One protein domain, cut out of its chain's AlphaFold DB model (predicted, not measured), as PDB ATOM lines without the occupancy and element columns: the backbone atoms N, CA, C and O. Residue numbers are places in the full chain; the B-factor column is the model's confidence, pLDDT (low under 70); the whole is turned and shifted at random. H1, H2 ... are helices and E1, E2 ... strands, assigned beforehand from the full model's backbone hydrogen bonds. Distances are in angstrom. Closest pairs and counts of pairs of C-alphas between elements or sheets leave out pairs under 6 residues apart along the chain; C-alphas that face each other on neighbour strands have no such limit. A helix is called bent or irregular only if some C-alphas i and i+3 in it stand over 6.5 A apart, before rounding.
ATOM      1  N   ILE A   3     -33.082  92.341  32.393       79.12
ATOM      2  CA  ILE A   3     -31.995  92.952  31.616       79.12
ATOM      3  C   ILE A   3     -32.310  93.004  30.111       79.12
ATOM      4  O   ILE A   3     -32.014  94.010  29.475       79.12
ATOM      5  N   GLY A   4     -32.955  91.975  29.546       82.81
ATOM      6  CA  GLY A   4     -33.274  91.918  28.113       82.81
ATOM      7  C   GLY A   4     -34.280  92.979  27.679       82.81
ATOM      8  O   GLY A   4     -34.137  93.578  26.623       82.81
ATOM      9  N   ILE A   5     -35.255  93.289  28.536       89.44
ATOM     10  CA  ILE A   5     -36.286  94.293  28.249       89.44
ATOM     11  C   ILE A   5     -35.878  95.717  28.680       89.44
ATOM     12  O   ILE A   5     -36.614  96.677  28.436       89.44
ATOM     13  N   MET A   6     -34.699  95.904  29.297       92.62
ATOM     14  CA  MET A   6     -34.233  97.224  29.751       92.62
ATOM     15  C   MET A   6     -34.187  98.282  28.638       92.62
ATOM     16  O   MET A   6     -34.658  99.393  28.897       92.62
ATOM     17  N   PRO A   7     -33.678  98.001  27.418       91.44
ATOM     18  CA  PRO A   7     -33.667  98.993  26.344       91.44
ATOM     19  C   PRO A   7     -35.080  99.456  25.987       91.44
ATOM     20  O   PRO A   7     -35.318 100.658  25.864       91.44
ATOM     21  N   LEU A   8     -36.035  98.520  25.911       95.00
ATOM     22  CA  LEU A   8     -37.434  98.835  25.642       95.00
ATOM     23  C   LEU A   8     -37.986  99.797  26.696       95.00
ATOM     24  O   LEU A   8     -38.554 100.824  26.330       95.00
ATOM     25  N   ILE A   9     -37.787  99.498  27.982       94.88
ATOM     26  CA  ILE A   9     -38.310 100.301  29.095       94.88
ATOM     27  C   ILE A   9     -37.663 101.690  29.125       94.88
ATOM     28  O   ILE A   9     -38.366 102.700  29.108       94.88
ATOM     29  N   LEU A  10     -36.330 101.755  29.159       96.62
ATOM     30  CA  LEU A  10     -35.600 103.007  29.373       96.62
ATOM     31  C   LEU A  10     -35.777 103.988  28.213       96.62
ATOM     32  O   LEU A  10     -36.029 105.170  28.445       96.62
ATOM     33  N   ILE A  11     -35.689 103.511  26.970       96.88
ATOM     34  CA  ILE A  11     -35.815 104.378  25.793       96.88
ATOM     35  C   ILE A  11     -37.270 104.819  25.610       96.88
ATOM     36  O   ILE A  11     -37.512 105.981  25.295       96.88
ATOM     37  N   THR A  12     -38.249 103.949  25.883       97.31
ATOM     38  CA  THR A  12     -39.668 104.343  25.850       97.31
ATOM     39  C   THR A  12     -39.960 105.431  26.881       97.31
ATOM     40  O   THR A  12     -40.593 106.432  26.546       97.31
ATOM     41  N   LEU A  13     -39.460 105.285  28.115       98.12
ATOM     42  CA  LEU A  13     -39.596 106.311  29.155       98.12
ATOM     43  C   LEU A  13     -38.905 107.621  28.759       98.12
ATOM     44  O   LEU A  13     -39.485 108.689  28.948       98.12
ATOM     45  N   ALA A  14     -37.707 107.554  28.176       98.31
ATOM     46  CA  ALA A  14     -36.997 108.736  27.697       98.31
ATOM     47  C   ALA A  14     -37.765 109.451  26.574       98.31
ATOM     48  O   ALA A  14     -37.935 110.667  26.636       98.31
ATOM     49  N   LEU A  15     -38.278 108.718  25.580       98.31
ATOM     50  CA  LEU A  15     -39.068 109.287  24.482       98.31
ATOM     51  C   LEU A  15     -40.344 109.956  24.994       98.31
ATOM     52  O   LEU A  15     -40.652 111.076  24.582       98.31
ATOM     53  N   TRP A  16     -41.058 109.307  25.918       98.31
ATOM     54  CA  TRP A  16     -42.221 109.906  26.571       98.31
ATOM     55  C   TRP A  16     -41.843 111.160  27.350       98.31
ATOM     56  O   TRP A  16     -42.509 112.181  27.206       98.31
ATOM     57  N   GLY A  17     -40.754 111.112  28.121       98.50
ATOM     58  CA  GLY A  17     -40.233 112.262  28.852       98.50
ATOM     59  C   GLY A  17     -39.979 113.452  27.930       98.50
ATOM     60  O   GLY A  17     -40.544 114.518  28.156       98.50
ATOM     61  N   LEU A  18     -39.207 113.249  26.858       98.50
ATOM     62  CA  LEU A  18     -38.885 114.280  25.866       98.50
ATOM     63  C   LEU A  18     -40.132 114.858  25.183       98.50
ATOM     64  O   LEU A  18     -40.189 116.063  24.939       98.50
ATOM     65  N   PHE A  19     -41.124 114.021  24.876       98.50
ATOM     66  CA  PHE A  19     -42.378 114.470  24.274       98.50
ATOM     67  C   PHE A  19     -43.213 115.310  25.248       98.50
ATOM     68  O   PHE A  19     -43.670 116.394  24.887       98.50
ATOM     69  N   LEU A  20     -43.364 114.860  26.497       98.44
ATOM     70  CA  LEU A  20     -44.186 115.534  27.508       98.44
ATOM     71  C   LEU A  20     -43.636 116.906  27.916       98.44
ATOM     72  O   LEU A  20     -44.420 117.811  28.190       98.44
ATOM     73  N   ILE A  21     -42.309 117.085  27.926       98.31
ATOM     74  CA  ILE A  21     -41.682 118.391  28.193       98.31
ATOM     75  C   ILE A  21     -41.541 119.267  26.936       98.31
ATOM     76  O   ILE A  21     -40.966 120.351  27.007       98.31
ATOM     77  N   GLY A  22     -42.041 118.809  25.784       97.69
ATOM     78  CA  GLY A  22     -42.059 119.575  24.536       97.69
ATOM     79  C   GLY A  22     -40.719 119.667  23.799       97.69
ATOM     80  O   GLY A  22     -40.582 120.509  22.915       97.69
ATOM     81  N   VAL A  23     -39.734 118.820  24.122       98.50
ATOM     82  CA  VAL A  23     -38.433 118.795  23.420       98.50
ATOM     83  C   VAL A  23     -38.560 118.206  22.014       98.50
ATOM     84  O   VAL A  23     -37.847 118.627  21.106       98.50
ATOM     85  N   ILE A  24     -39.471 117.249  21.812       98.25
ATOM     86  CA  ILE A  24     -39.741 116.646  20.499       98.25
ATOM     87  C   ILE A  24     -41.212 116.787  20.107       98.25
ATOM     88  O   ILE A  24     -42.113 116.656  20.932       98.25
ATOM     89  N   HIS A  25     -41.458 117.015  18.816       97.62
ATOM     90  CA  HIS A  25     -42.807 117.063  18.254       97.62
ATOM     91  C   HIS A  25     -43.378 115.659  18.013       97.62
ATOM     92  O   HIS A  25     -42.639 114.685  17.862       97.62
ATOM     93  N   ALA A  26     -44.708 115.571  17.904       98.25
ATOM     94  CA  ALA A  26     -45.431 114.309  17.745       98.25
ATOM     95  C   ALA A  26     -44.928 113.453  16.569       98.25
ATOM     96  O   ALA A  26     -44.794 112.243  16.712       98.25
ATOM     97  N   SER A  27     -44.593 114.061  15.426       98.38
ATOM     98  CA  SER A  27     -44.065 113.330  14.264       98.38
ATOM     99  C   SER A  27     -42.730 112.638  14.555       98.38
ATOM    100  O   SER A  27     -42.546 111.481  14.183       98.38
ATOM    101  N   VAL A  28     -41.820 113.318  15.261       98.25
ATOM    102  CA  VAL A  28     -40.520 112.768  15.673       98.25
ATOM    103  C   VAL A  28     -40.719 111.665  16.704       98.25
ATOM    104  O   VAL A  28     -40.129 110.596  16.565       98.25
ATOM    105  N   PHE A  29     -41.582 111.893  17.697       98.44
ATOM    106  CA  PHE A  29     -41.917 110.880  18.695       98.44
ATOM    107  C   PHE A  29     -42.440 109.604  18.030       98.44
ATOM    108  O   PHE A  29     -41.897 108.534  18.278       98.44
ATOM    109  N   ILE A  30     -43.440 109.717  17.148       98.38
ATOM    110  CA  ILE A  30     -44.049 108.566  16.466       98.38
ATOM    111  C   ILE A  30     -43.000 107.799  15.662       98.38
ATOM    112  O   ILE A  30     -42.913 106.579  15.791       98.38
ATOM    113  N   LEU A  31     -42.193 108.499  14.859       98.38
ATOM    114  CA  LEU A  31     -41.180 107.866  14.019       98.38
ATOM    115  C   LEU A  31     -40.162 107.092  14.864       98.38
ATOM    116  O   LEU A  31     -39.951 105.901  14.646       98.38
ATOM    117  N   VAL A  32     -39.554 107.755  15.849       98.19
ATOM    118  CA  VAL A  32     -38.489 107.155  16.663       98.19
ATOM    119  C   VAL A  32     -39.044 106.050  17.559       98.19
ATOM    120  O   VAL A  32     -38.432 104.989  17.653       98.19
ATOM    121  N   ALA A  33     -40.219 106.250  18.160       97.81
ATOM    122  CA  ALA A  33     -40.873 105.228  18.970       97.81
ATOM    123  C   ALA A  33     -41.232 103.986  18.144       97.81
ATOM    124  O   ALA A  33     -41.058 102.876  18.636       97.81
ATOM    125  N   ALA A  34     -41.680 104.145  16.892       98.06
ATOM    126  CA  ALA A  34     -41.981 103.016  16.016       98.06
ATOM    127  C   ALA A  34     -40.724 102.201  15.672       98.06
ATOM    128  O   ALA A  34     -40.741 100.978  15.797       98.06
ATOM    129  N   PHE A  35     -39.623 102.863  15.297       98.00
ATOM    130  CA  PHE A  35     -38.348 102.184  15.035       98.00
ATOM    131  C   PHE A  35     -37.792 101.495  16.284       98.00
ATOM    132  O   PHE A  35     -37.368 100.343  16.212       98.00
ATOM    133  N   HIS A  36     -37.836 102.177  17.428       97.19
ATOM    134  CA  HIS A  36     -37.430 101.623  18.718       97.19
ATOM    135  C   HIS A  36     -38.249 100.378  19.086       97.19
ATOM    136  O   HIS A  36     -37.689  99.314  19.343       97.19
ATOM    137  N   ALA A  37     -39.581 100.474  19.035       95.69
ATOM    138  CA  ALA A  37     -40.472  99.360  19.348       95.69
ATOM    139  C   ALA A  37     -40.274  98.172  18.393       95.69
ATOM    140  O   ALA A  37     -40.265  97.027  18.842       95.69
ATOM    141  N   ALA A  38     -40.066  98.432  17.098       96.81
ATOM    142  CA  ALA A  38     -39.753  97.392  16.122       96.81
ATOM    143  C   ALA A  38     -38.413  96.699  16.425       96.81
ATOM    144  O   ALA A  38     -38.323  95.480  16.303       96.81
ATOM    145  N   GLY A  39     -37.394  97.446  16.862       94.38
ATOM    146  CA  GLY A  39     -36.100  96.884  17.260       94.38
ATOM    147  C   GLY A  39     -36.176  96.011  18.515       94.38
ATOM    148  O   GLY A  39     -35.502  94.990  18.595       94.38
ATOM    149  N   CYS A  40     -37.037  96.367  19.469       94.75
ATOM    150  CA  CYS A  40     -37.181  95.652  20.739       94.75
ATOM    151  C   CYS A  40     -38.238  94.531  20.732       94.75
ATOM    152  O   CYS A  40     -38.452  93.890  21.762       94.75
ATOM    153  N   VAL A  41     -38.928  94.284  19.612       93.44
ATOM    154  CA  VAL A  41     -40.037  93.313  19.569       93.44
ATOM    155  C   VAL A  41     -39.590  91.881  19.888       93.44
ATOM    156  O   VAL A  41     -40.338  91.134  20.514       93.44
ATOM    157  N   GLY A  42     -38.363  91.508  19.506       90.50
ATOM    158  CA  GLY A  42     -37.786  90.195  19.802       90.50
ATOM    159  C   GLY A  42     -37.550  89.985  21.298       90.50
ATOM    160  O   GLY A  42     -37.952  88.959  21.843       90.50
ATOM    161  N   ASP A  43     -36.989  90.991  21.974       90.12
ATOM    162  CA  ASP A  43     -36.752  90.950  23.421       90.12
ATOM    163  C   ASP A  43     -38.072  90.889  24.198       90.12
ATOM    164  O   ASP A  43     -38.204  90.126  25.156       90.12
ATOM    165  N   LEU A  44     -39.084  91.649  23.757       92.00
ATOM    166  CA  LEU A  44     -40.426  91.591  24.335       92.00
ATOM    167  C   LEU A  44     -41.063  90.210  24.144       92.00
ATOM    168  O   LEU A  44     -41.634  89.664  25.087       92.00
ATOM    169  N   TYR A  45     -40.959  89.638  22.941       91.06
ATOM    170  CA  TYR A  45     -41.441  88.287  22.663       91.06
ATOM    171  C   TYR A  45     -40.772  87.260  23.583       91.06
ATOM    172  O   TYR A  45     -41.461  86.452  24.203       91.06
ATOM    173  N   PHE A  46     -39.449  87.326  23.725       88.19
ATOM    174  CA  PHE A  46     -38.709  86.419  24.592       88.19
ATOM    175  C   PHE A  46     -39.143  86.539  26.058       88.19
ATOM    176  O   PHE A  46     -39.415  85.527  26.707       88.19
ATOM    177  N   GLU A  47     -39.288  87.765  26.565       90.06
ATOM    178  CA  GLU A  47     -39.740  87.997  27.938       90.06
ATOM    179  C   GLU A  47     -41.153  87.445  28.175       90.06
ATOM    180  O   GLU A  47     -41.403  86.833  29.214       90.06
ATOM    181  N   ILE A  48     -42.056  87.593  27.200       91.06
ATOM    182  CA  ILE A  48     -43.402  87.003  27.238       91.06
ATOM    183  C   ILE A  48     -43.310  85.478  27.336       91.06
ATOM    184  O   ILE A  48     -43.929  84.890  28.223       91.06
ATOM    185  N   VAL A  49     -42.526  84.826  26.473       91.19
ATOM    186  CA  VAL A  49     -42.399  83.361  26.491       91.19
ATOM    187  C   VAL A  49     -41.867  82.875  27.843       91.19
ATOM    188  O   VAL A  49     -42.415  81.928  28.408       91.19
ATOM    189  N   LEU A  50     -40.857  83.542  28.407       88.88
ATOM    190  CA  LEU A  50     -40.321  83.191  29.725       88.88
ATOM    191  C   LEU A  50     -41.308  83.437  30.866       88.88
ATOM    192  O   LEU A  50     -41.378  82.624  31.784       88.88
ATOM    193  N   MET A  51     -42.079  84.523  30.815       90.75
ATOM    194  CA  MET A  51     -43.078  84.843  31.839       90.75
ATOM    195  C   MET A  51     -44.164  83.767  31.940       90.75
ATOM    196  O   MET A  51     -44.672  83.505  33.029       90.75
ATOM    197  N   PHE A  52     -44.495  83.131  30.816       92.38
ATOM    198  CA  PHE A  52     -45.459  82.033  30.749       92.38
ATOM    199  C   PHE A  52     -44.818  80.639  30.807       92.38
ATOM    200  O   PHE A  52     -45.531  79.636  30.742       92.38
ATOM    201  N   SER A  53     -43.493  80.549  30.938       92.25
ATOM    202  CA  SER A  53     -42.802  79.268  31.056       92.25
ATOM    203  C   SER A  53     -42.947  78.683  32.470       92.25
ATOM    204  O   SER A  53     -43.074  79.434  33.440       92.25
ATOM    205  N   PRO A  54     -42.920  77.345  32.627       93.12
ATOM    206  CA  PRO A  54     -42.997  76.715  33.940       93.12
ATOM    207  C   PRO A  54     -41.884  77.183  34.881       93.12
ATOM    208  O   PRO A  54     -40.763  77.472  34.460       93.12
ATOM    209  N   ILE A  55     -42.167  77.192  36.185       90.25
ATOM    210  CA  ILE A  55     -41.143  77.455  37.201       90.25
ATOM    211  C   ILE A  55     -40.037  76.400  37.068       90.25
ATOM    212  O   ILE A  55     -40.319  75.205  37.025       90.25
ATOM    213  N   GLY A  56     -38.783  76.851  37.010       90.56
ATOM    214  CA  GLY A  56     -37.631  75.980  36.764       90.56
ATOM    215  C   GLY A  56     -37.315  75.756  35.283       90.56
ATOM    216  O   GLY A  56     -36.435  74.954  34.977       90.56
ATOM    217  N   ALA A  57     -37.996  76.460  34.372       92.00
ATOM    218  CA  ALA A  57     -37.622  76.483  32.967       92.00
ATOM    219  C   ALA A  57     -36.179  76.979  32.783       92.00
ATOM    220  O   ALA A  57     -35.748  77.979  33.364       92.00
ATOM    221  N   MET A  58     -35.455  76.257  31.943       91.31
ATOM    222  CA  MET A  58     -34.097  76.523  31.505       91.31
ATOM    223  C   MET A  58     -34.149  77.051  30.074       91.31
ATOM    224  O   MET A  58     -35.001  76.636  29.287       91.31
ATOM    225  N   VAL A  59     -33.225  77.949  29.741       90.56
ATOM    226  CA  VAL A  59     -33.070  78.491  28.389       90.56
ATOM    227  C   VAL A  59     -31.704  78.091  27.864       90.56
ATOM    228  O   VAL A  59     -30.698  78.299  28.543       90.56
ATOM    229  N   GLU A  60     -31.677  77.548  26.656       92.25
ATOM    230  CA  GLU A  60     -30.459  77.235  25.920       92.25
ATOM    231  C   GLU A  60     -30.447  78.005  24.598       92.25
ATOM    232  O   GLU A  60     -31.403  77.944  23.823       92.25
ATOM    233  N   ASP A  61     -29.362  78.741  24.363       89.31
ATOM    234  CA  ASP A  61     -29.079  79.361  23.074       89.31
ATOM    235  C   ASP A  61     -28.457  78.324  22.134       89.31
ATOM    236  O   ASP A  61     -27.571  77.558  22.519       89.31
ATOM    237  N   THR A  62     -28.941  78.275  20.903       91.69
ATOM    238  CA  THR A  62     -28.576  77.269  19.907       91.69
ATOM    239  C   THR A  62     -28.251  77.949  18.584       91.69
ATOM    240  O   THR A  62     -28.709  79.051  18.294       91.69
ATOM    241  N   ALA A  63     -27.530  77.255  17.703       93.00
ATOM    242  CA  ALA A  63     -27.198  77.787  16.379       93.00
ATOM    243  C   ALA A  63     -28.430  78.151  15.520       93.00
ATOM    244  O   ALA A  63     -28.302  78.887  14.543       93.00
ATOM    245  N   THR A  64     -29.612  77.628  15.857       91.19
ATOM    246  CA  THR A  64     -30.862  77.826  15.110       91.19
ATOM    247  C   THR A  64     -31.907  78.645  15.870       91.19
ATOM    248  O   THR A  64     -33.044  78.739  15.412       91.19
ATOM    249  N   GLY A  65     -31.561  79.221  17.024       86.06
ATOM    250  CA  GLY A  65     -32.489  79.970  17.874       86.06
ATOM    251  C   GLY A  65     -32.366  79.560  19.335       86.06
ATOM    252  O   GLY A  65     -31.280  79.250  19.798       86.06
ATOM    253  N   MET A  66     -33.476  79.509  20.067       86.88
ATOM    254  CA  MET A  66     -33.463  79.202  21.501       86.88
ATOM    255  C   MET A  66     -34.376  78.025  21.829       86.88
ATOM    256  O   MET A  66     -35.453  77.887  21.247       86.88
ATOM    257  N   THR A  67     -33.965  77.212  22.798       90.38
ATOM    258  CA  THR A  67     -34.773  76.126  23.361       90.38
ATOM    259  C   THR A  67     -35.129  76.449  24.805       90.38
ATOM    260  O   THR A  67     -34.267  76.837  25.590       90.38
ATOM    261  N   ILE A  68     -36.404  76.275  25.164       90.69
ATOM    262  CA  ILE A  68     -36.901  76.452  26.532       90.69
ATOM    263  C   ILE A  68     -37.469  75.118  26.999       90.69
ATOM    264  O   ILE A  68     -38.318  74.533  26.327       90.69
ATOM    265  N   TYR A  69     -36.980  74.618  28.130       91.69
ATOM    266  CA  TYR A  69     -37.302  73.277  28.616       91.69
ATOM    267  C   TYR A  69     -37.275  73.211  30.141       91.69
ATOM    268  O   TYR A  69     -36.723  74.084  30.802       91.69
ATOM    269  N   VAL A  70     -37.859  72.162  30.711       89.75
ATOM    270  CA  VAL A  70     -37.786  71.862  32.149       89.75
ATOM    271  C   VAL A  70     -36.932  70.606  32.316       89.75
ATOM    272  O   VAL A  70     -37.054  69.683  31.511       89.75
ATOM    273  N   LYS A  71     -36.034  70.602  33.306       76.25
ATOM    274  CA  LYS A  71     -35.216  69.428  33.648       76.25
ATOM    275  C   LYS A  71     -36.003  68.376  34.419       76.25
ATOM    276  O   LYS A  71     -36.867  68.772  35.229       76.25
TER     277      LYS A  71
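Overview. This is residues 3 to 71 of the 71 residues of an uncharacterized protein of Lactobacillus hilgardii DSM 20176 = ATCC 8290 (UniProt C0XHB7). A long helical hairpin, H1 with H2a, forms one end of a rod; H2b, bent H2's second arm, leads to a strand hairpin, E1 and E2, at the other. The printed part has 69 residues, two named helices, then two antiparallel strands: mixed, helices and strands. It is only just loose, close to extended: radius of gyration of the C-alphas 16.2 A, spans 51 by 24 by 15 A.

Arrangement. Start at H1, residues 3 to 20, irregular: C-alphas 4 and 7 are 7.3 A apart. H2, residues 26 to 51, one helix by its hydrogen bonds, is bent: C-alphas 39 and 42 are 7.4 A apart. H1 touches H2a, residues 26 to 39, opposite ways at a shallow tilt of 4 degrees; the closest C-alphas, of Leu 15 and Phe 29, are 6.6 A apart. In H1, 12 of 14 O i to N i+4 pairs are within hydrogen-bond range. Next, E1, residues 57 to 62, and E2, residues 65 to 70, are antiparallel, with N 60 and O 67 within hydrogen-bond range at 2.9 A.

Along the chain. Find C-alpha 3 at (-31.995, 92.952, 31.616); H1 runs 26.0 A from there. E2 ends at C-alpha 70, (-37.786, 71.862, 32.149).

Size, cuts and confidence. The printed part has no cut, and no printed residue is under 70 in pLDDT.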